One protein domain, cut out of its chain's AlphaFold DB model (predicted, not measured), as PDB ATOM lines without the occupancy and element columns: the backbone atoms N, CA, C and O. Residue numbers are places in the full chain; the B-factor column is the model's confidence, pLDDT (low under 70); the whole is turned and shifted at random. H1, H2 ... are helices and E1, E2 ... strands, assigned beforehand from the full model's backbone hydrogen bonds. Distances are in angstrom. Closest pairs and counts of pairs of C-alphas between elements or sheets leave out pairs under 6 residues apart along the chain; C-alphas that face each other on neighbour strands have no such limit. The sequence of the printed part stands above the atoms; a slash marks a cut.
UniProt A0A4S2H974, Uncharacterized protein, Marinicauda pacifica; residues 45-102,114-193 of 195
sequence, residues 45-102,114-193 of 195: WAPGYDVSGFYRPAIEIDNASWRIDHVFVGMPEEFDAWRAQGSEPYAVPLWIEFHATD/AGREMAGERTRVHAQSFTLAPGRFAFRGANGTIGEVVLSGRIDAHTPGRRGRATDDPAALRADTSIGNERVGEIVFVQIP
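AT A GLANCE: This is residues 45 to 102 and 114 to 193 of the 195 residues of an uncharacterized protein of Marinicauda pacifica (UniProt A0A4S2H974). Eight antiparallel strands form a closed barrel, running round the ring in chain order from E1 to E8 and back to E1. The nine-residue H1 lies outside one end of the barrel, between E2 and E3 along the chain, while the small H2 lies near the other end, just after the cut and before E4. The long link of residues 156 to 170, between E6 and E7, loops outside the ring. The printed part has 138 residues, with two named helices and eight named strands in the order E1 E2 H1 E3 H2 E4 E5 E6 E7 E8, and its class is mostly strand. It is compact, with a radius of gyration of the C-alphas of 14.4 A, and rounded, spanning 40 by 35 by 29 A.

IN THESE COORDINATES: E1 is residues 53 to 57, 13.4 A long, beginning at C-alpha 53 at (17.544, 48.767, 28.946). E2 is residues 66 to 73, 20.5 A, and E3 is residues 94 to 100, 20.2 A. E4, residues 122 to 133, is the longest strand at 28.3 A and bends by 77 degrees at residue 129. E5 is residues 136 to 143, 23.8 A, and E6 is residues 147 to 155, 24.2 A. E7, residues 171 to 179, 21.1 A, bends by 62 degrees at residue 176. E8, residues 182 to 192, 26.3 A, bends by 66 degrees at residue 185 and ends at C-alpha 192 at (12.772, 52.833, 25.248). H1 is residues 76 to 84, 12.4 A, and H2 is residues 116 to 119, 5.1 A.

HOW THE PARTS SIT: The ring closes between E8 and E1, antiparallel, with N 190 and O 56 2.8 A apart, within hydrogen-bond range. The hairpin of E1 and E2 has N 55 and O 71 at 2.8 A. E2 and E3 have N 67 and O 99 at 2.8 A, and E3 and E4 have N 96 and O 125 at 2.9 A. Pairing is staggered in E4: residues 122 to 126 pair with E3, residues 127 to 133 with E5. E4 to E8 form a meander, each strand the antiparallel neighbour of the one before, with N 131 and O 138 at 2.8 A, N 139 and O 151 at 2.9 A, N 152 and O 176 at 2.9 A, and N 177 and O 185 at 2.8 A. H1 is not on the barrel, with 3 pairs of C-alphas within 10 A. H2 is on it; the closest C-alphas of H2 and E3 are those of Glu 117 and His 99, 7.6 A apart. Every O i to N i+4 pair in H1 is within hydrogen-bond range; H2 is too short for such a pair.

THE WHOLE: The C-alphas farthest apart, those of Pro 47 and Ala 114, are 41.0 A apart. Residues 103 to 113 are not printed, and C-alphas 102 and 114 are 14.1 A apart across this cut. The link from E6 to E7 is long, with 15 residues. The mean pLDDT of the printed part is 86.1; residues 114 to 120 and 159 to 170 are under 70.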
ATOM      1  N   TRP A  45      25.548  34.729  29.524       80.88
ATOM      2  CA  TRP A  45      25.785  36.141  29.244       80.88
ATOM      3  C   TRP A  45      27.236  36.326  28.802       80.88
ATOM      4  O   TRP A  45      28.143  35.763  29.414       80.88
ATOM      5  N   ALA A  46      27.452  37.056  27.707       78.69
ATOM      6  CA  ALA A  46      28.788  37.421  27.253       78.69
ATOM      7  C   ALA A  46      29.343  38.565  28.131       78.69
ATOM      8  O   ALA A  46      28.750  39.642  28.141       78.69
ATOM      9  N   PRO A  47      30.471  38.376  28.845       73.69
ATOM     10  CA  PRO A  47      31.065  39.443  29.651       73.69
ATOM     11  C   PRO A  47      31.359  40.692  28.813       73.69
ATOM     12  O   PRO A  47      31.855  40.582  27.692       73.69
ATOM     13  N   GLY A  48      31.051  41.874  29.353       70.06
ATOM     14  CA  GLY A  48      31.263  43.155  28.668       70.06
ATOM     15  C   GLY A  48      30.290  43.445  27.518       70.06
ATOM     16  O   GLY A  48      30.421  44.477  26.865       70.06
ATOM     17  N   TYR A  49      29.316  42.566  27.263       82.75
ATOM     18  CA  TYR A  49      28.220  42.842  26.341       82.75
ATOM     19  C   TYR A  49      27.086  43.534  27.096       82.75
ATOM     20  O   TYR A  49      26.293  42.883  27.782       82.75
ATOM     21  N   ASP A  50      27.053  44.859  26.986       87.25
ATOM     22  CA  ASP A  50      26.039  45.698  27.609       87.25
ATOM     23  C   ASP A  50      24.877  45.924  26.643       87.25
ATOM     24  O   ASP A  50      24.992  46.667  25.680       87.25
ATOM     25  N   VAL A  51      23.755  45.267  26.916       89.62
ATOM     26  CA  VAL A  51      22.469  45.455  26.226       89.62
ATOM     27  C   VAL A  51      21.398  45.911  27.210       89.62
ATOM     28  O   VAL A  51      20.213  45.619  27.038       89.62
ATOM     29  N   SER A  52      21.819  46.589  28.276       91.06
ATOM     30  CA  SER A  52      20.920  47.045  29.323       91.06
ATOM     31  C   SER A  52      19.873  48.020  28.782       91.06
ATOM     32  O   SER A  52      20.136  48.860  27.913       91.06
ATOM     33  N   GLY A  53      18.651  47.895  29.290       90.81
ATOM     34  CA  GLY A  53      17.544  48.767  28.946       90.81
ATOM     35  C   GLY A  53      16.197  48.064  28.892       90.81
ATOM     36  O   GLY A  53      16.030  46.911  29.292       90.81
ATOM     37  N   PHE A  54      15.230  48.811  28.373       92.12
ATOM     38  CA  PHE A  54      13.835  48.423  28.275       92.12
ATOM     39  C   PHE A  54      13.472  48.311  26.796       92.12
ATOM     40  O   PHE A  54      13.749  49.219  26.012       92.12
ATOM     41  N   TYR A  55      12.869  47.194  26.407       92.81
ATOM     42  CA  TYR A  55      12.518  46.883  25.025       92.81
ATOM     43  C   TYR A  55      11.009  46.682  24.936       92.81
ATOM     44  O   TYR A  55      10.486  45.685  25.432       92.81
ATOM     45  N   ARG A  56      10.302  47.625  24.317       92.81
ATOM     46  CA  ARG A  56       8.839  47.600  24.178       92.81
ATOM     47  C   ARG A  56       8.445  47.075  22.798       92.81
ATOM     48  O   ARG A  56       9.098  47.458  21.825       92.81
ATOM     49  N   PRO A  57       7.410  46.227  22.674       92.94
ATOM     50  CA  PRO A  57       6.869  45.850  21.372       92.94
ATOM     51  C   PRO A  57       6.531  47.082  20.516       92.94
ATOM     52  O   PRO A  57       5.927  48.038  20.997       92.94
ATOM     53  N   ALA A  58       6.927  47.076  19.242       89.38
ATOM     54  CA  ALA A  58       6.636  48.158  18.297       89.38
ATOM     55  C   ALA A  58       5.142  48.239  17.931       89.38
ATOM     56  O   ALA A  58       4.662  49.272  17.468       89.38
ATOM     57  N   ILE A  59       4.426  47.135  18.131       85.50
ATOM     58  CA  ILE A  59       2.975  47.014  18.026       85.50
ATOM     59  C   ILE A  59       2.464  46.359  19.306       85.50
ATOM     60  O   ILE A  59       3.185  45.571  19.914       85.50
ATOM     61  N   GLU A  60       1.234  46.662  19.708       86.44
ATOM     62  CA  GLU A  60       0.618  45.998  20.857       86.44
ATOM     63  C   GLU A  60       0.434  44.503  20.575       86.44
ATOM     64  O   GLU A  60      -0.036  44.118  19.502       86.44
ATOM     65  N   ILE A  61       0.823  43.667  21.537       85.88
ATOM     66  CA  ILE A  61       0.717  42.212  21.458       85.88
ATOM     67  C   ILE A  61      -0.115  41.740  22.643       85.88
ATOM     68  O   ILE A  61       0.374  41.707  23.776       85.88
ATOM     69  N   ASP A  62      -1.356  41.364  22.349       85.56
ATOM     70  CA  ASP A  62      -2.314  40.855  23.323       85.56
ATOM     71  C   ASP A  62      -2.399  39.326  23.230       85.56
ATOM     72  O   ASP A  62      -2.445  38.751  22.144       85.56
ATOM     73  N   ASN A  63      -2.438  38.671  24.384       80.25
ATOM     74  CA  ASN A  63      -2.662  37.244  24.557       80.25
ATOM     75  C   ASN A  63      -3.763  37.052  25.605       80.25
ATOM     76  O   ASN A  63      -3.521  37.184  26.805       80.25
ATOM     77  N   ALA A  64      -4.984  36.770  25.145       81.56
ATOM     78  CA  ALA A  64      -6.167  36.674  25.998       81.56
ATOM     79  C   ALA A  64      -6.312  37.891  26.945       81.56
ATOM     80  O   ALA A  64      -6.681  38.976  26.494       81.56
ATOM     81  N   SER A  65      -6.008  37.716  28.235       86.81
ATOM     82  CA  SER A  65      -6.120  38.746  29.280       86.81
ATOM     83  C   SER A  65      -4.821  39.518  29.550       86.81
ATOM     84  O   SER A  65      -4.790  40.335  30.465       86.81
ATOM     85  N   TRP A  66      -3.735  39.275  28.810       90.31
ATOM     86  CA  TRP A  66      -2.424  39.875  29.084       90.31
ATOM     87  C   TRP A  66      -1.783  40.492  27.849       90.31
ATOM     88  O   TRP A  66      -1.855  39.953  26.753       90.31
ATOM     89  N   ARG A  67      -1.086  41.604  28.052       91.44
ATOM     90  CA  ARG A  67      -0.311  42.331  27.049       91.44
ATOM     91  C   ARG A  67       1.147  42.376  27.464       91.44
ATOM     92  O   ARG A  67       1.426  42.624  28.636       91.44
ATOM     93  N   ILE A  68       2.073  42.191  26.524       94.00
ATOM     94  CA  ILE A  68       3.494  42.474  26.785       94.00
ATOM     95  C   ILE A  68       3.684  43.990  26.877       94.00
ATOM     96  O   ILE A  68       3.415  44.696  25.907       94.00
ATOM     97  N   ASP A  69       4.210  44.477  28.000       93.00
ATOM     98  CA  ASP A  69       4.606  45.882  28.137       93.00
ATOM     99  C   ASP A  69       6.062  46.096  27.704       93.00
ATOM    100  O   ASP A  69       6.340  46.875  26.790       93.00
ATOM    101  N   HIS A  70       7.010  45.371  28.306       94.44
ATOM    102  CA  HIS A  70       8.418  45.431  27.909       94.44
ATOM    103  C   HIS A  70       9.223  44.199  28.339       94.44
ATOM    104  O   HIS A  70       8.877  43.491  29.286       94.44
ATOM    105  N   VAL A  71      10.355  43.986  27.669       96.25
ATOM    106  CA  VAL A  71      11.475  43.177  28.159       96.25
ATOM    107  C   VAL A  71      12.447  44.105  28.880       96.25
ATOM    108  O   VAL A  71      12.861  45.120  28.321       96.25
ATOM    109  N   PHE A  72      12.825  43.761  30.103       95.56
ATOM    110  CA  PHE A  72      13.885  44.430  30.846       95.56
ATOM    111  C   PHE A  72      15.169  43.612  30.775       95.56
ATOM    112  O   PHE A  72      15.150  42.405  31.022       95.56
ATOM    113  N   VAL A  73      16.284  44.284  30.510       94.50
ATOM    114  CA  VAL A  73      17.633  43.738  30.653       94.50
ATOM    115  C   VAL A  73      18.422  44.672  31.562       94.50
ATOM    116  O   VAL A  73      18.560  45.855  31.255       94.50
ATOM    117  N   GLY A  74      18.936  44.158  32.676       92.50
ATOM    118  CA  GLY A  74      19.719  44.957  33.612       92.50
ATOM    119  C   GLY A  74      21.136  45.240  33.127       92.50
ATOM    120  O   GLY A  74      21.594  44.735  32.097       92.50
ATOM    121  N   MET A  75      21.825  46.074  33.891       90.81
ATOM    122  CA  MET A  75      23.214  46.450  33.674       90.81
ATOM    123  C   MET A  75      24.162  45.267  33.932       90.81
ATOM    124  O   MET A  75      23.847  44.380  34.736       90.81
ATOM    125  N   PRO A  76      25.345  45.241  33.290       89.94
ATOM    126  CA  PRO A  76      26.378  44.235  33.539       89.94
ATOM    127  C   PRO A  76      26.660  43.968  35.027       89.94
ATOM    128  O   PRO A  76      26.759  42.812  35.443       89.94
ATOM    129  N   GLU A  77      26.718  45.018  35.849       90.12
ATOM    130  CA  GLU A  77      27.013  44.922  37.281       90.12
ATOM    131  C   GLU A  77      25.892  44.220  38.061       90.12
ATOM    132  O   GLU A  77      26.159  43.526  39.044       90.12
ATOM    133  N   GLU A  78      24.638  44.347  37.613       91.62
ATOM    134  CA  GLU A  78      23.496  43.646  38.209       91.62
ATOM    135  C   GLU A  78      23.586  42.138  37.933       91.62
ATOM    136  O   GLU A  78      23.327  41.328  38.825       91.62
ATOM    137  N   PHE A  79      24.020  41.738  36.730       91.44
ATOM    138  CA  PHE A  79      24.261  40.327  36.406       91.44
ATOM    139  C   PHE A  79      25.444  39.747  37.185       91.44
ATOM    140  O   PHE A  79      25.395  38.584  37.598       91.44
ATOM    141  N   ASP A  80      26.508  40.530  37.381       90.56
ATOM    142  CA  ASP A  80      27.645  40.132  38.213       90.56
ATOM    143  C   ASP A  80      27.224  39.949  39.677       90.56
ATOM    144  O   ASP A  80      27.542  38.921  40.283       90.56
ATOM    145  N   ALA A  81      26.444  40.885  40.226       91.75
ATOM    146  CA  ALA A  81      25.912  40.799  41.582       91.75
ATOM    147  C   ALA A  81      24.984  39.588  41.762       91.75
ATOM    148  O   ALA A  81      25.151  38.821  42.710       91.75
ATOM    149  N   TRP A  82      24.054  39.367  40.830       92.56
ATOM    150  CA  TRP A  82      23.159  38.209  40.830       92.56
ATOM    151  C   TRP A  82      23.931  36.881  40.810       92.56
ATOM    152  O   TRP A  82      23.644  35.977  41.602       92.56
ATOM    153  N   ARG A  83      24.970  36.772  39.967       89.44
ATOM    154  CA  ARG A  83      25.844  35.589  39.942       89.44
ATOM    155  C   ARG A  83      26.587  35.398  41.260       89.44
ATOM    156  O   ARG A  83      26.622  34.279  41.771       89.44
ATOM    157  N   ALA A  84      27.145  36.470  41.821       89.69
ATOM    158  CA  ALA A  84      27.861  36.431  43.095       89.69
ATOM    159  C   ALA A  84      26.963  36.009  44.272       89.69
ATOM    160  O   ALA A  84      27.446  35.402  45.224       89.69
ATOM    161  N   GLN A  85      25.659  36.280  44.189       90.56
ATOM    162  CA  GLN A  85      24.655  35.915  45.194       90.56
ATOM    163  C   GLN A  85      24.051  34.513  44.989       90.56
ATOM    164  O   GLN A  85      23.103  34.143  45.676       90.56
ATOM    165  N   GLY A  86      24.598  33.707  44.074       87.88
ATOM    166  CA  GLY A  86      24.169  32.320  43.870       87.88
ATOM    167  C   GLY A  86      23.156  32.110  42.743       87.88
ATOM    168  O   GLY A  86      22.649  31.003  42.599       87.88
ATOM    169  N   SER A  87      22.917  33.122  41.899       88.88
ATOM    170  CA  SER A  87      22.085  33.015  40.688       88.88
ATOM    171  C   SER A  87      20.624  32.615  40.955       88.88
ATOM    172  O   SER A  87      20.062  31.769  40.259       88.88
ATOM    173  N   GLU A  88      19.997  33.215  41.972       87.00
ATOM    174  CA  GLU A  88      18.605  32.922  42.333       87.00
ATOM    175  C   GLU A  88      17.635  33.255  41.170       87.00
ATOM    176  O   GLU A  88      17.672  34.378  40.661       87.00
ATOM    177  N   PRO A  89      16.755  32.334  40.727       79.94
ATOM    178  CA  PRO A  89      15.948  32.533  39.517       79.94
ATOM    179  C   PRO A  89      15.048  33.777  39.508       79.94
ATOM    180  O   PRO A  89      14.872  34.390  38.461       79.94
ATOM    181  N   TYR A  90      14.490  34.180  40.653       84.62
ATOM    182  CA  TYR A  90      13.587  35.337  40.735       84.62
ATOM    183  C   TYR A  90      14.317  36.680  40.866       84.62
ATOM    184  O   TYR A  90      13.696  37.730  40.738       84.62
ATOM    185  N   ALA A  91      15.635  36.657  41.077       88.31
ATOM    186  CA  ALA A  91      16.471  37.849  41.196       88.31
ATOM    187  C   ALA A  91      17.290  38.138  39.929       88.31
ATOM    188  O   ALA A  91      18.084  39.079  39.910       88.31
ATOM    189  N   VAL A  92      17.135  37.333  38.870       93.69
ATOM    190  CA  VAL A  92      17.844  37.563  37.606       93.69
ATOM    191  C   VAL A  92      17.462  38.937  37.035       93.69
ATOM    192  O   VAL A  92      16.267  39.238  36.951       93.69
ATOM    193  N   PRO A  93      18.431  39.760  36.592       95.00
ATOM    194  CA  PRO A  93      18.182  41.066  35.979       95.00
ATOM    195  C   PRO A  93      17.722  40.944  34.515       95.00
ATOM    196  O   PRO A  93      18.239  41.592  33.611       95.00
ATOM    197  N   LEU A  94      16.764  40.048  34.271       96.12
ATOM    198  CA  LEU A  94      16.160  39.778  32.972       96.12
ATOM    199  C   LEU A  94      14.732  39.260  33.161       96.12
ATOM    200  O   LEU A  94      14.520  38.129  33.610       96.12
ATOM    201  N   TRP A  95      13.746  40.064  32.783       97.69
ATOM    202  CA  TRP A  95      12.335  39.692  32.879       97.69
ATOM    203  C   TRP A  95      11.506  40.334  31.775       97.69
ATOM    204  O   TRP A  95      11.924  41.291  31.127       97.69
ATOM    205  N   ILE A  96      10.309  39.795  31.583       97.44
ATOM    206  CA  ILE A  96       9.275  40.375  30.732       97.44
ATOM    207  C   ILE A  96       8.133  40.798  31.636       97.44
ATOM    208  O   ILE A  96       7.674  40.010  32.468       97.44
ATOM    209  N   GLU A  97       7.698  42.040  31.490       95.75
ATOM    210  CA  GLU A  97       6.537  42.546  32.199       95.75
ATOM    211  C   GLU A  97       5.285  42.491  31.325       95.75
ATOM    212  O   GLU A  97       5.309  42.829  30.139       95.75
ATOM    213  N   PHE A  98       4.193  42.061  31.949       94.44
ATOM    214  CA  PHE A  98       2.877  41.940  31.351       94.44
ATOM    215  C   PHE A  98       1.869  42.790  32.108       94.44
ATOM    216  O   PHE A  98       1.909  42.855  33.340       94.44
ATOM    217  N   HIS A  99       0.943  43.401  31.375       90.88
ATOM    218  CA  HIS A  99      -0.187  44.149  31.925       90.88
ATOM    219  C   HIS A  99      -1.492  43.441  31.571       90.88
ATOM    220  O   HIS A  99      -1.621  42.899  30.474       90.88
ATOM    221  N   ALA A 100      -2.461  43.440  32.484       87.50
ATOM    222  CA  ALA A 100      -3.785  42.903  32.194       87.50
ATOM    223  C   ALA A 100      -4.515  43.773  31.152       87.50
ATOM    224  O   ALA A 100      -4.548  45.000  31.286       87.50
ATOM    225  N   THR A 101      -5.119  43.154  30.136       82.75
ATOM    226  CA  THR A 101      -5.882  43.848  29.078       82.75
ATOM    227  C   THR A 101      -7.295  44.226  29.535       82.75
ATOM    228  O   THR A 101      -7.897  45.167  29.014       82.75
ATOM    229  N   ASP A 102      -7.812  43.547  30.559       73.50
ATOM    230  CA  ASP A 102      -9.149  43.693  31.131       73.50
ATOM    231  C   ASP A 102      -9.112  44.163  32.600       73.50
ATOM    232  O   ASP A 102      -9.729  43.590  33.493       73.50
ATOM    233  N   ALA A 114      -6.918  57.356  35.116       59.88
ATOM    234  CA  ALA A 114      -5.711  56.906  34.455       59.88
ATOM    235  C   ALA A 114      -6.168  55.965  33.336       59.88
ATOM    236  O   ALA A 114      -7.027  55.107  33.563       59.88
ATOM    237  N   GLY A 115      -5.639  56.158  32.124       55.06
ATOM    238  CA  GLY A 115      -5.979  55.310  30.981       55.06
ATOM    239  C   GLY A 115      -5.869  53.829  31.350       55.06
ATOM    240  O   GLY A 115      -5.038  53.461  32.184       55.06
ATOM    241  N   ARG A 116      -6.719  52.982  30.754       52.44
ATOM    242  CA  ARG A 116      -6.793  51.541  31.072       52.44
ATOM    243  C   ARG A 116      -5.419  50.851  31.022       52.44
ATOM    244  O   ARG A 116      -5.151  50.000  31.860       52.44
ATOM    245  N   GLU A 117      -4.534  51.319  30.141       52.97
ATOM    246  CA  GLU A 117      -3.128  50.898  30.009       52.97
ATOM    247  C   GLU A 117      -2.283  51.068  31.286       52.97
ATOM    248  O   GLU A 117      -1.404  50.264  31.549       52.97
ATOM    249  N   MET A 118      -2.552  52.076  32.123       53.22
ATOM    250  CA  MET A 118      -1.780  52.364  33.349       53.22
ATOM    251  C   MET A 118      -2.421  51.770  34.615       53.22
ATOM    252  O   MET A 118      -1.906  51.921  35.725       53.22
ATOM    253  N   ALA A 119      -3.589  51.144  34.467       54.75
ATOM    254  CA  ALA A 119      -4.476  50.780  35.563       54.75
ATOM    255  C   ALA A 119      -4.552  49.270  35.836       54.75
ATOM    256  O   ALA A 119      -4.969  48.877  36.931       54.75
ATOM    257  N   GLY A 120      -4.134  48.435  34.883       66.56
ATOM    258  CA  GLY A 120      -4.193  46.978  34.986       66.56
ATOM    259  C   GLY A 120      -3.310  46.380  36.086       66.56
ATOM    260  O   GLY A 120      -2.445  47.041  36.674       66.56
ATOM    261  N   GLU A 121      -3.558  45.108  36.393       84.06
ATOM    262  CA  GLU A 121      -2.616  44.272  37.138       84.06
ATOM    263  C   GLU A 121      -1.317  44.126  36.329       84.06
ATOM    264  O   GLU A 121      -1.359  44.021  35.103       84.06
ATOM    265  N   ARG A 122      -0.164  44.146  37.008       89.62
ATOM    266  CA  ARG A 122       1.159  43.936  36.402       89.62
ATOM    267  C   ARG A 122       1.740  42.642  36.945       89.62
ATOM    268  O   ARG A 122       1.709  42.420  38.154       89.62
ATOM    269  N   THR A 123       2.326  41.828  36.080       93.31
ATOM    270  CA  THR A 123       3.069  40.632  36.491       93.31
ATOM    271  C   THR A 123       4.358  40.495  35.698       93.31
ATOM    272  O   THR A 123       4.473  40.993  34.580       93.31
ATOM    273  N   ARG A 124       5.353  39.830  36.291       96.25
ATOM    274  CA  ARG A 124       6.668  39.616  35.680       96.25
ATOM    275  C   ARG A 124       6.939  38.139  35.495       96.25
ATOM    276  O   ARG A 124       6.711  37.325  36.393       96.25
ATOM    277  N   VAL A 125       7.480  37.808  34.333       97.12
ATOM    278  CA  VAL A 125       8.089  36.511  34.061       97.12
ATOM    279  C   VAL A 125       9.597  36.718  34.073       97.12
ATOM    280  O   VAL A 125      10.139  37.377  33.190       97.12
ATOM    281  N   HIS A 126      10.273  36.184  35.089       97.38
ATOM    282  CA  HIS A 126      11.734  36.202  35.180       97.38
ATOM    283  C   HIS A 126      12.346  35.095  34.318       97.38
ATOM    284  O   HIS A 126      11.752  34.025  34.144       97.38
ATOM    285  N   ALA A 127      13.539  35.343  33.779       96.75
ATOM    286  CA  ALA A 127      14.260  34.337  33.014       96.75
ATOM    287  C   ALA A 127      14.653  33.144  33.899       96.75
ATOM    288  O   ALA A 127      15.383  33.274  34.874       96.75
ATOM    289  N   GLN A 128      14.240  31.944  33.512       94.06
ATOM    290  CA  GLN A 128      14.752  30.697  34.088       94.06
ATOM    291  C   GLN A 128      15.973  30.194  33.308       94.06
ATOM    292  O   GLN A 128      16.863  29.550  33.855       94.06
ATOM    293  N   SER A 129      16.024  30.509  32.013       93.44
ATOM    294  CA  SER A 129      17.171  30.293  31.134       93.44
ATOM    295  C   SER A 129      17.249  31.414  30.105       93.44
ATOM    296  O   SER A 129      16.222  31.941  29.673       93.44
ATOM    297  N   PHE A 130      18.463  31.797  29.711       94.81
ATOM    298  CA  PHE A 130      18.644  32.868  28.738       94.81
ATOM    299  C   PHE A 130      19.992  32.827  28.022       94.81
ATOM    300  O   PHE A 130      20.962  32.223  28.483       94.81
ATOM    301  N   THR A 131      20.055  33.508  26.880       94.31
ATOM    302  CA  THR A 131      21.292  33.854  26.180       94.31
ATOM    303  C   THR A 131      21.284  35.336  25.836       94.31
ATOM    304  O   THR A 131      20.390  35.792  25.131       94.31
ATOM    305  N   LEU A 132      22.311  36.056  26.284       92.50
ATOM    306  CA  LEU A 132      22.611  37.434  25.906       92.50
ATOM    307  C   LEU A 132      24.020  37.477  25.311       92.50
ATOM    308  O   LEU A 132      25.016  37.368  26.030       92.50
ATOM    309  N   ALA A 133      24.103  37.580  23.988       90.19
ATOM    310  CA  ALA A 133      25.361  37.650  23.253       90.19
ATOM    311  C   ALA A 133      25.207  38.538  22.006       90.19
ATOM    312  O   ALA A 133      24.077  38.774  21.569       90.19
ATOM    313  N   PRO A 134      26.314  39.009  21.400       88.25
ATOM    314  CA  PRO A 134      26.254  39.774  20.158       88.25
ATOM    315  C   PRO A 134      25.398  39.071  19.097       88.25
ATOM    316  O   PRO A 134      25.658  37.920  18.743       88.25
ATOM    317  N   GLY A 135      24.342  39.747  18.634       88.94
ATOM    318  CA  GLY A 135      23.411  39.227  17.628       88.94
ATOM    319  C   GLY A 135      22.537  38.050  18.077       88.94
ATOM    320  O   GLY A 135      21.866  37.454  17.237       88.94
ATOM    321  N   ARG A 136      22.518  37.692  19.369       92.81
ATOM    322  CA  ARG A 136      21.723  36.569  19.882       92.81
ATOM    323  C   ARG A 136      21.016  36.912  21.187       92.81
ATOM    324  O   ARG A 136      21.644  37.255  22.187       92.81
ATOM    325  N   PHE A 137      19.709  36.701  21.172       95.00
ATOM    326  CA  PHE A 137      18.831  36.787  22.323       95.00
ATOM    327  C   PHE A 137      18.040  35.490  22.453       95.00
ATOM    328  O   PHE A 137      17.453  35.001  21.488       95.00
ATOM    329  N   ALA A 138      18.025  34.920  23.648       96.81
ATOM    330  CA  ALA A 138      17.085  33.873  23.995       96.81
ATOM    331  C   ALA A 138      16.613  34.090  25.424       96.81
ATOM    332  O   ALA A 138      17.421  34.382  26.303       96.81
ATOM    333  N   PHE A 139      15.326  33.896  25.647       97.62
ATOM    334  CA  PHE A 139      14.687  33.976  26.947       97.62
ATOM    335  C   PHE A 139      13.719  32.808  27.066       97.62
ATOM    336  O   PHE A 139      12.947  32.538  26.146       97.62
ATOM    337  N   ARG A 140      13.746  32.130  28.208       97.19
ATOM    338  CA  ARG A 140      12.688  31.220  28.625       97.19
ATOM    339  C   ARG A 140      12.431  31.427  30.106       97.19
ATOM    340  O   ARG A 140      13.357  31.359  30.915       97.19
ATOM    341  N   GLY A 141      11.175  31.650  30.449       96.38
ATOM    342  CA  GLY A 141      10.711  31.797  31.820       96.38
ATOM    343  C   GLY A 141       9.265  31.349  31.939       96.38
ATOM    344  O   GLY A 141       8.604  31.109  30.934       96.38
ATOM    345  N   ALA A 142       8.772  31.227  33.164       96.19
ATOM    346  CA  ALA A 142       7.369  30.927  33.408       96.19
ATOM    347  C   ALA A 142       6.916  31.493  34.752       96.19
ATOM    348  O   ALA A 142       7.721  31.627  35.677       96.19
ATOM    349  N   ASN A 143       5.621  31.771  34.879       94.50
ATOM    350  CA  ASN A 143       4.967  31.961  36.172       94.50
ATOM    351  C   ASN A 143       3.549  31.356  36.150       94.50
ATOM    352  O   ASN A 143       3.074  30.904  35.107       94.50
ATOM    353  N   GLY A 144       2.877  31.327  37.304       93.31
ATOM    354  CA  GLY A 144       1.543  30.723  37.431       93.31
ATOM    355  C   GLY A 144       0.413  31.484  36.728       93.31
ATOM    356  O   GLY A 144      -0.666  30.927  36.564       93.31
ATOM    357  N   THR A 145       0.654  32.729  36.315       92.56
ATOM    358  CA  THR A 145      -0.358  33.625  35.735       92.56
ATOM    359  C   THR A 145      -0.296  33.653  34.206       92.56
ATOM    360  O   THR A 145      -1.322  33.542  33.547       92.56
ATOM    361  N   ILE A 146       0.908  33.785  33.644       93.94
ATOM    362  CA  ILE A 146       1.184  33.888  32.203       93.94
ATOM    363  C   ILE A 146       1.440  32.508  31.579       93.94
ATOM    364  O   ILE A 146       1.178  32.295  30.398       93.94
ATOM    365  N   GLY A 147       1.948  31.549  32.359       94.94
ATOM    366  CA  GLY A 147       2.480  30.293  31.834       94.94
ATOM    367  C   GLY A 147       3.907  30.447  31.302       94.94
ATOM    368  O   GLY A 147       4.637  31.351  31.712       94.94
ATOM    369  N   GLU A 148       4.334  29.528  30.430       96.62
ATOM    370  CA  GLU A 148       5.667  29.570  29.819       96.62
ATOM    371  C   GLU A 148       5.767  30.687  28.775       96.62
ATOM    372  O   GLU A 148       4.883  30.864  27.949       96.62
ATOM    373  N   VAL A 149       6.880  31.412  28.773       97.31
ATOM    374  CA  VAL A 149       7.205  32.424  27.771       97.31
ATOM    375  C   VAL A 149       8.557  32.087  27.171       97.31
ATOM    376  O   VAL A 149       9.540  31.929  27.898       97.31
ATOM    377  N   VAL A 150       8.614  31.996  25.843       97.75
ATOM    378  CA  VAL A 150       9.845  31.731  25.092       97.75
ATOM    379  C   VAL A 150      10.016  32.799  24.027       97.75
ATOM    380  O   VAL A 150       9.138  32.976  23.187       97.75
ATOM    381  N   LEU A 151      11.161  33.480  24.049       97.94
ATOM    382  CA  LEU A 151      11.602  34.380  22.988       97.94
ATOM    383  C   LEU A 151      12.929  33.861  22.434       97.94
ATOM    384  O   LEU A 151      13.859  33.575  23.192       97.94
ATOM    385  N   SER A 152      13.046  33.773  21.112       97.38
ATOM    386  CA  SER A 152      14.296  33.418  20.438       97.38
ATOM    387  C   SER A 152      14.554  34.340  19.257       97.38
ATOM    388  O   SER A 152      13.712  34.471  18.376       97.38
ATOM    389  N   GLY A 153      15.719  34.982  19.227       95.69
ATOM    390  CA  GLY A 153      16.079  35.863  18.127       95.69
ATOM    391  C   GLY A 153      17.384  36.619  18.337       95.69
ATOM    392  O   GLY A 153      18.395  36.035  18.735       95.69
ATOM    393  N   ARG A 154      17.383  37.915  18.015       94.31
ATOM    394  CA  ARG A 154      18.591  38.747  17.878       94.31
ATOM    395  C   ARG A 154      18.390  40.155  18.428       94.31
ATOM    396  O   ARG A 154      17.318  40.733  18.279       94.31
ATOM    397  N   ILE A 155      19.453  40.702  19.016       89.31
ATOM    398  CA  ILE A 155      19.569  42.127  19.351       89.31
ATOM    399  C   ILE A 155      20.360  42.800  18.229       89.31
ATOM    400  O   ILE A 155      21.437  42.317  17.872       89.31
ATOM    401  N   ASP A 156      19.809  43.882  17.685       81.00
ATOM    402  CA  ASP A 156      20.296  44.564  16.482       81.00
ATOM    403  C   ASP A 156      20.999  45.874  16.821       81.00
ATOM    404  O   ASP A 156      22.226  45.949  16.828       81.00
ATOM    405  N   ALA A 157      20.212  46.906  17.116       71.00
ATOM    406  CA  ALA A 157      20.688  48.216  17.516       71.00
ATOM    407  C   ALA A 157      20.291  48.458  18.973       71.00
ATOM    408  O   ALA A 157      19.114  48.437  19.309       71.00
ATOM    409  N   HIS A 158      21.264  48.697  19.844       70.56
ATOM    410  CA  HIS A 158      21.005  49.079  21.229       70.56
ATOM    411  C   HIS A 158      21.936  50.225  21.615       70.56
ATOM    412  O   HIS A 158      23.083  50.292  21.175       70.56
ATOM    413  N   THR A 159      21.421  51.138  22.429       69.75
ATOM    414  CA  THR A 159      22.193  52.195  23.079       69.75
ATOM    415  C   THR A 159      22.169  51.915  24.579       69.75
ATOM    416  O   THR A 159      21.126  52.120  25.204       69.75
ATOM    417  N   PRO A 160      23.263  51.418  25.175       65.31
ATOM    418  CA  PRO A 160      23.303  51.166  26.611       65.31
ATOM    419  C   PRO A 160      22.967  52.411  27.436       65.31
ATOM    420  O   PRO A 160      23.352  53.526  27.074       65.31
ATOM    421  N   GLY A 161      22.230  52.240  28.537       60.53
ATOM    422  CA  GLY A 161      21.926  53.334  29.469       60.53
ATOM    423  C   GLY A 161      21.078  54.481  28.893       60.53
ATOM    424  O   GLY A 161      21.116  55.597  29.420       60.53
ATOM    425  N   ARG A 162      20.325  54.242  27.809       65.00
ATOM    426  CA  ARG A 162      19.542  55.277  27.118       65.00
ATOM    427  C   ARG A 162      18.521  55.963  28.038       65.00
ATOM    428  O   ARG A 162      17.704  55.315  28.691       65.00
ATOM    429  N   ARG A 163      18.525  57.302  28.016       53.56
ATOM    430  CA  ARG A 163      17.549  58.193  28.671       53.56
ATOM    431  C   ARG A 163      16.959  59.159  27.621       53.56
ATOM    432  O   ARG A 163      17.732  59.755  26.880       53.56
ATOM    433  N   GLY A 164      15.631  59.343  27.555       49.47
ATOM    434  CA  GLY A 164      14.956  60.337  26.677       49.47
ATOM    435  C   GLY A 164      14.045  59.789  25.550       49.47
ATOM    436  O   GLY A 164      14.238  58.691  25.063       49.47
ATOM    437  N   ARG A 165      13.017  60.543  25.129       48.06
ATOM    438  CA  ARG A 165      11.850  60.045  24.355       48.06
ATOM    439  C   ARG A 165      12.175  59.321  23.027       48.06
ATOM    440  O   ARG A 165      12.926  59.834  22.207       48.06
ATOM    441  N   ALA A 166      11.499  58.189  22.808       56.09
ATOM    442  CA  ALA A 166      11.500  57.393  21.580       56.09
ATOM    443  C   ALA A 166      10.499  57.960  20.562       56.09
ATOM    444  O   ALA A 166       9.298  57.941  20.830       56.09
ATOM    445  N   THR A 167      10.948  58.482  19.421       48.88
ATOM    446  CA  THR A 167      10.014  58.831  18.330       48.88
ATOM    447  C   THR A 167      10.367  58.247  16.967       48.88
ATOM    448  O   THR A 167       9.460  58.169  16.156       48.88
ATOM    449  N   ASP A 168      11.581  57.726  16.737       54.22
ATOM    450  CA  ASP A 168      11.979  57.119  15.446       54.22
ATOM    451  C   ASP A 168      13.024  55.996  15.619       54.22
ATOM    452  O   ASP A 168      14.019  55.920  14.893       54.22
ATOM    453  N   ASP A 169      12.865  55.147  16.638       62.59
ATOM    454  CA  ASP A 169      13.923  54.200  16.993       62.59
ATOM    455  C   ASP A 169      13.978  52.968  16.078       62.59
ATOM    456  O   ASP A 169      12.946  52.352  15.794       62.59
ATOM    457  N   PRO A 170      15.185  52.560  15.641       68.19
ATOM    458  CA  PRO A 170      15.356  51.321  14.904       68.19
ATOM    459  C   PRO A 170      14.964  50.121  15.773       68.19
ATOM    460  O   PRO A 170      15.079  50.148  17.001       68.19
ATOM    461  N   ALA A 171      14.541  49.037  15.120       74.94
ATOM    462  CA  ALA A 171      14.324  47.755  15.783       74.94
ATOM    463  C   ALA A 171      15.566  47.369  16.603       74.94
ATOM    464  O   ALA A 171      16.670  47.273  16.062       74.94
ATOM    465  N   ALA A 172      15.366  47.147  17.898       87.75
ATOM    466  CA  ALA A 172      16.434  46.871  18.846       87.75
ATOM    467  C   ALA A 172      16.537  45.381  19.182       87.75
ATOM    468  O   ALA A 172      17.633  44.846  19.329       87.75
ATOM    469  N   LEU A 173      15.395  44.697  19.234       92.62
ATOM    470  CA  LEU A 173      15.288  43.259  19.455       92.62
ATOM    471  C   LEU A 173      14.218  42.692  18.517       92.62
ATOM    472  O   LEU A 173      13.154  43.282  18.343       92.62
ATOM    473  N   ARG A 174      14.500  41.543  17.911       95.50
ATOM    474  CA  ARG A 174      13.543  40.756  17.123       95.50
ATOM    475  C   ARG A 174      13.536  39.342  17.660       95.50
ATOM    476  O   ARG A 174      14.617  38.773  17.819       95.50
ATOM    477  N   ALA A 175      12.363  38.787  17.944       96.88
ATOM    478  CA  ALA A 175      12.266  37.437  18.482       96.88
ATOM    479  C   ALA A 175      10.988  36.711  18.055       96.88
ATOM    480  O   ALA A 175       9.886  37.230  18.228       96.88
ATOM    481  N   ASP A 176      11.144  35.469  17.592       97.75
ATOM    482  CA  ASP A 176      10.061  34.491  17.573       97.75
ATOM    483  C   ASP A 176       9.582  34.259  19.009       97.75
ATOM    484  O   ASP A 176      10.386  33.944  19.893       97.75
ATOM    485  N   THR A 177       8.279  34.415  19.230       97.06
ATOM    486  CA  THR A 177       7.667  34.440  20.558       97.06
ATOM    487  C   THR A 177       6.550  33.404  20.689       97.06
ATOM    488  O   THR A 177       5.693  33.263  19.809       97.06
ATOM    489  N   SER A 178       6.539  32.700  21.821       96.62
ATOM    490  CA  SER A 178       5.412  31.893  22.298       96.62
ATOM    491  C   SER A 178       5.094  32.217  23.756       96.62
ATOM    492  O   SER A 178       6.010  32.437  24.551       96.62
ATOM    493  N   ILE A 179       3.805  32.230  24.093       95.25
ATOM    494  CA  ILE A 179       3.269  32.580  25.415       95.25
ATOM    495  C   ILE A 179       2.213  31.536  25.783       95.25
ATOM    496  O   ILE A 179       1.287  31.279  25.015       95.25
ATOM    497  N   GLY A 180       2.367  30.890  26.936       92.06
ATOM    498  CA  GLY A 180       1.585  29.721  27.310       92.06
ATOM    499  C   GLY A 180       1.665  28.636  26.230       92.06
ATOM    500  O   GLY A 180       2.744  28.168  25.875       92.06
ATOM    501  N   ASN A 181       0.505  28.262  25.691       88.88
ATOM    502  CA  ASN A 181       0.386  27.293  24.596       88.88
ATOM    503  C   ASN A 181       0.214  27.960  23.219       88.88
ATOM    504  O   ASN A 181      -0.059  27.277  22.232       88.88
ATOM    505  N   GLU A 182       0.333  29.285  23.144       92.06
ATOM    506  CA  GLU A 182       0.095  30.057  21.933       92.06
ATOM    507  C   GLU A 182       1.408  30.481  21.275       92.06
ATOM    508  O   GLU A 182       2.329  31.001  21.913       92.06
ATOM    509  N   ARG A 183       1.490  30.289  19.955       93.75
ATOM    510  CA  ARG A 183       2.562  30.860  19.143       93.75
ATOM    511  C   ARG A 183       2.126  32.233  18.640       93.75
ATOM    512  O   ARG A 183       1.223  32.311  17.817       93.75
ATOM    513  N   VAL A 184       2.827  33.274  19.080       93.94
ATOM    514  CA  VAL A 184       2.574  34.666  18.679       93.94
ATOM    515  C   VAL A 184       3.255  34.991  17.345       93.94
ATOM    516  O   VAL A 184       2.690  35.687  16.508       93.94
ATOM    517  N   GLY A 185       4.453  34.442  17.109       94.19
ATOM    518  CA  GLY A 185       5.269  34.740  15.922       94.19
ATOM    519  C   GLY A 185       6.397  35.728  16.222       94.19
ATOM    520  O   GLY A 185       6.784  35.882  17.379       94.19
ATOM    521  N   GLU A 186       6.968  36.355  15.192       95.56
ATOM    522  CA  GLU A 186       8.030  37.351  15.388       95.56
ATOM    523  C   GLU A 186       7.454  38.642  15.984       95.56
ATOM    524  O   GLU A 186       6.536  39.241  15.426       95.56
ATOM    525  N   ILE A 187       8.043  39.100  17.087       95.00
ATOM    526  CA  ILE A 187       7.798  40.420  17.668       95.00
ATOM    527  C   ILE A 187       9.034  41.287  17.437       95.00
ATOM    528  O   ILE A 187      10.171  40.867  17.676       95.00
ATOM    529  N   VAL A 188       8.796  42.523  16.997       94.00
ATOM    530  CA  VAL A 188       9.811  43.572  16.898       94.00
ATOM    531  C   VAL A 188       9.689  44.476  18.112       94.00
ATOM    532  O   VAL A 188       8.612  44.992  18.392       94.00
ATOM    533  N   PHE A 189      10.800  44.699  18.801       93.38
ATOM    534  CA  PHE A 189      10.882  45.580  19.952       93.38
ATOM    535  C   PHE A 189      11.754  46.791  19.638       93.38
ATOM    536  O   PHE A 189      12.797  46.678  18.982       93.38
ATOM    537  N   VAL A 190      11.351  47.940  20.162       91.50
ATOM    538  CA  VAL A 190      12.123  49.183  20.161       91.50
ATOM    539  C   VAL A 190      12.684  49.426  21.556       91.50
ATOM    540  O   VAL A 190      12.027  49.137  22.558       91.50
ATOM    541  N   GLN A 191      13.909  49.943  21.636       88.44
ATOM    542  CA  GLN A 191      14.491  50.303  22.923       88.44
ATOM    543  C   GLN A 191      13.882  51.624  23.400       88.44
ATOM    544  O   GLN A 191      13.953  52.630  22.696       88.44
ATOM    545  N   ILE A 192      13.332  51.641  24.607       84.75
ATOM    546  CA  ILE A 192      12.772  52.833  25.248       84.75
ATOM    547  C   ILE A 192      13.657  53.266  26.427       84.75
ATOM    548  O   ILE A 192      14.461  52.470  26.922       84.75
ATOM    549  N   PRO A 193      13.555  54.526  26.882       77.44
ATOM    550  CA  PRO A 193      14.186  54.960  28.126       77.44
ATOM    551  C   PRO A 193      13.761  54.102  29.301       77.44
ATOM    552  O   PRO A 193      12.608  53.681  29.357       77.44
TER     553      PRO A 193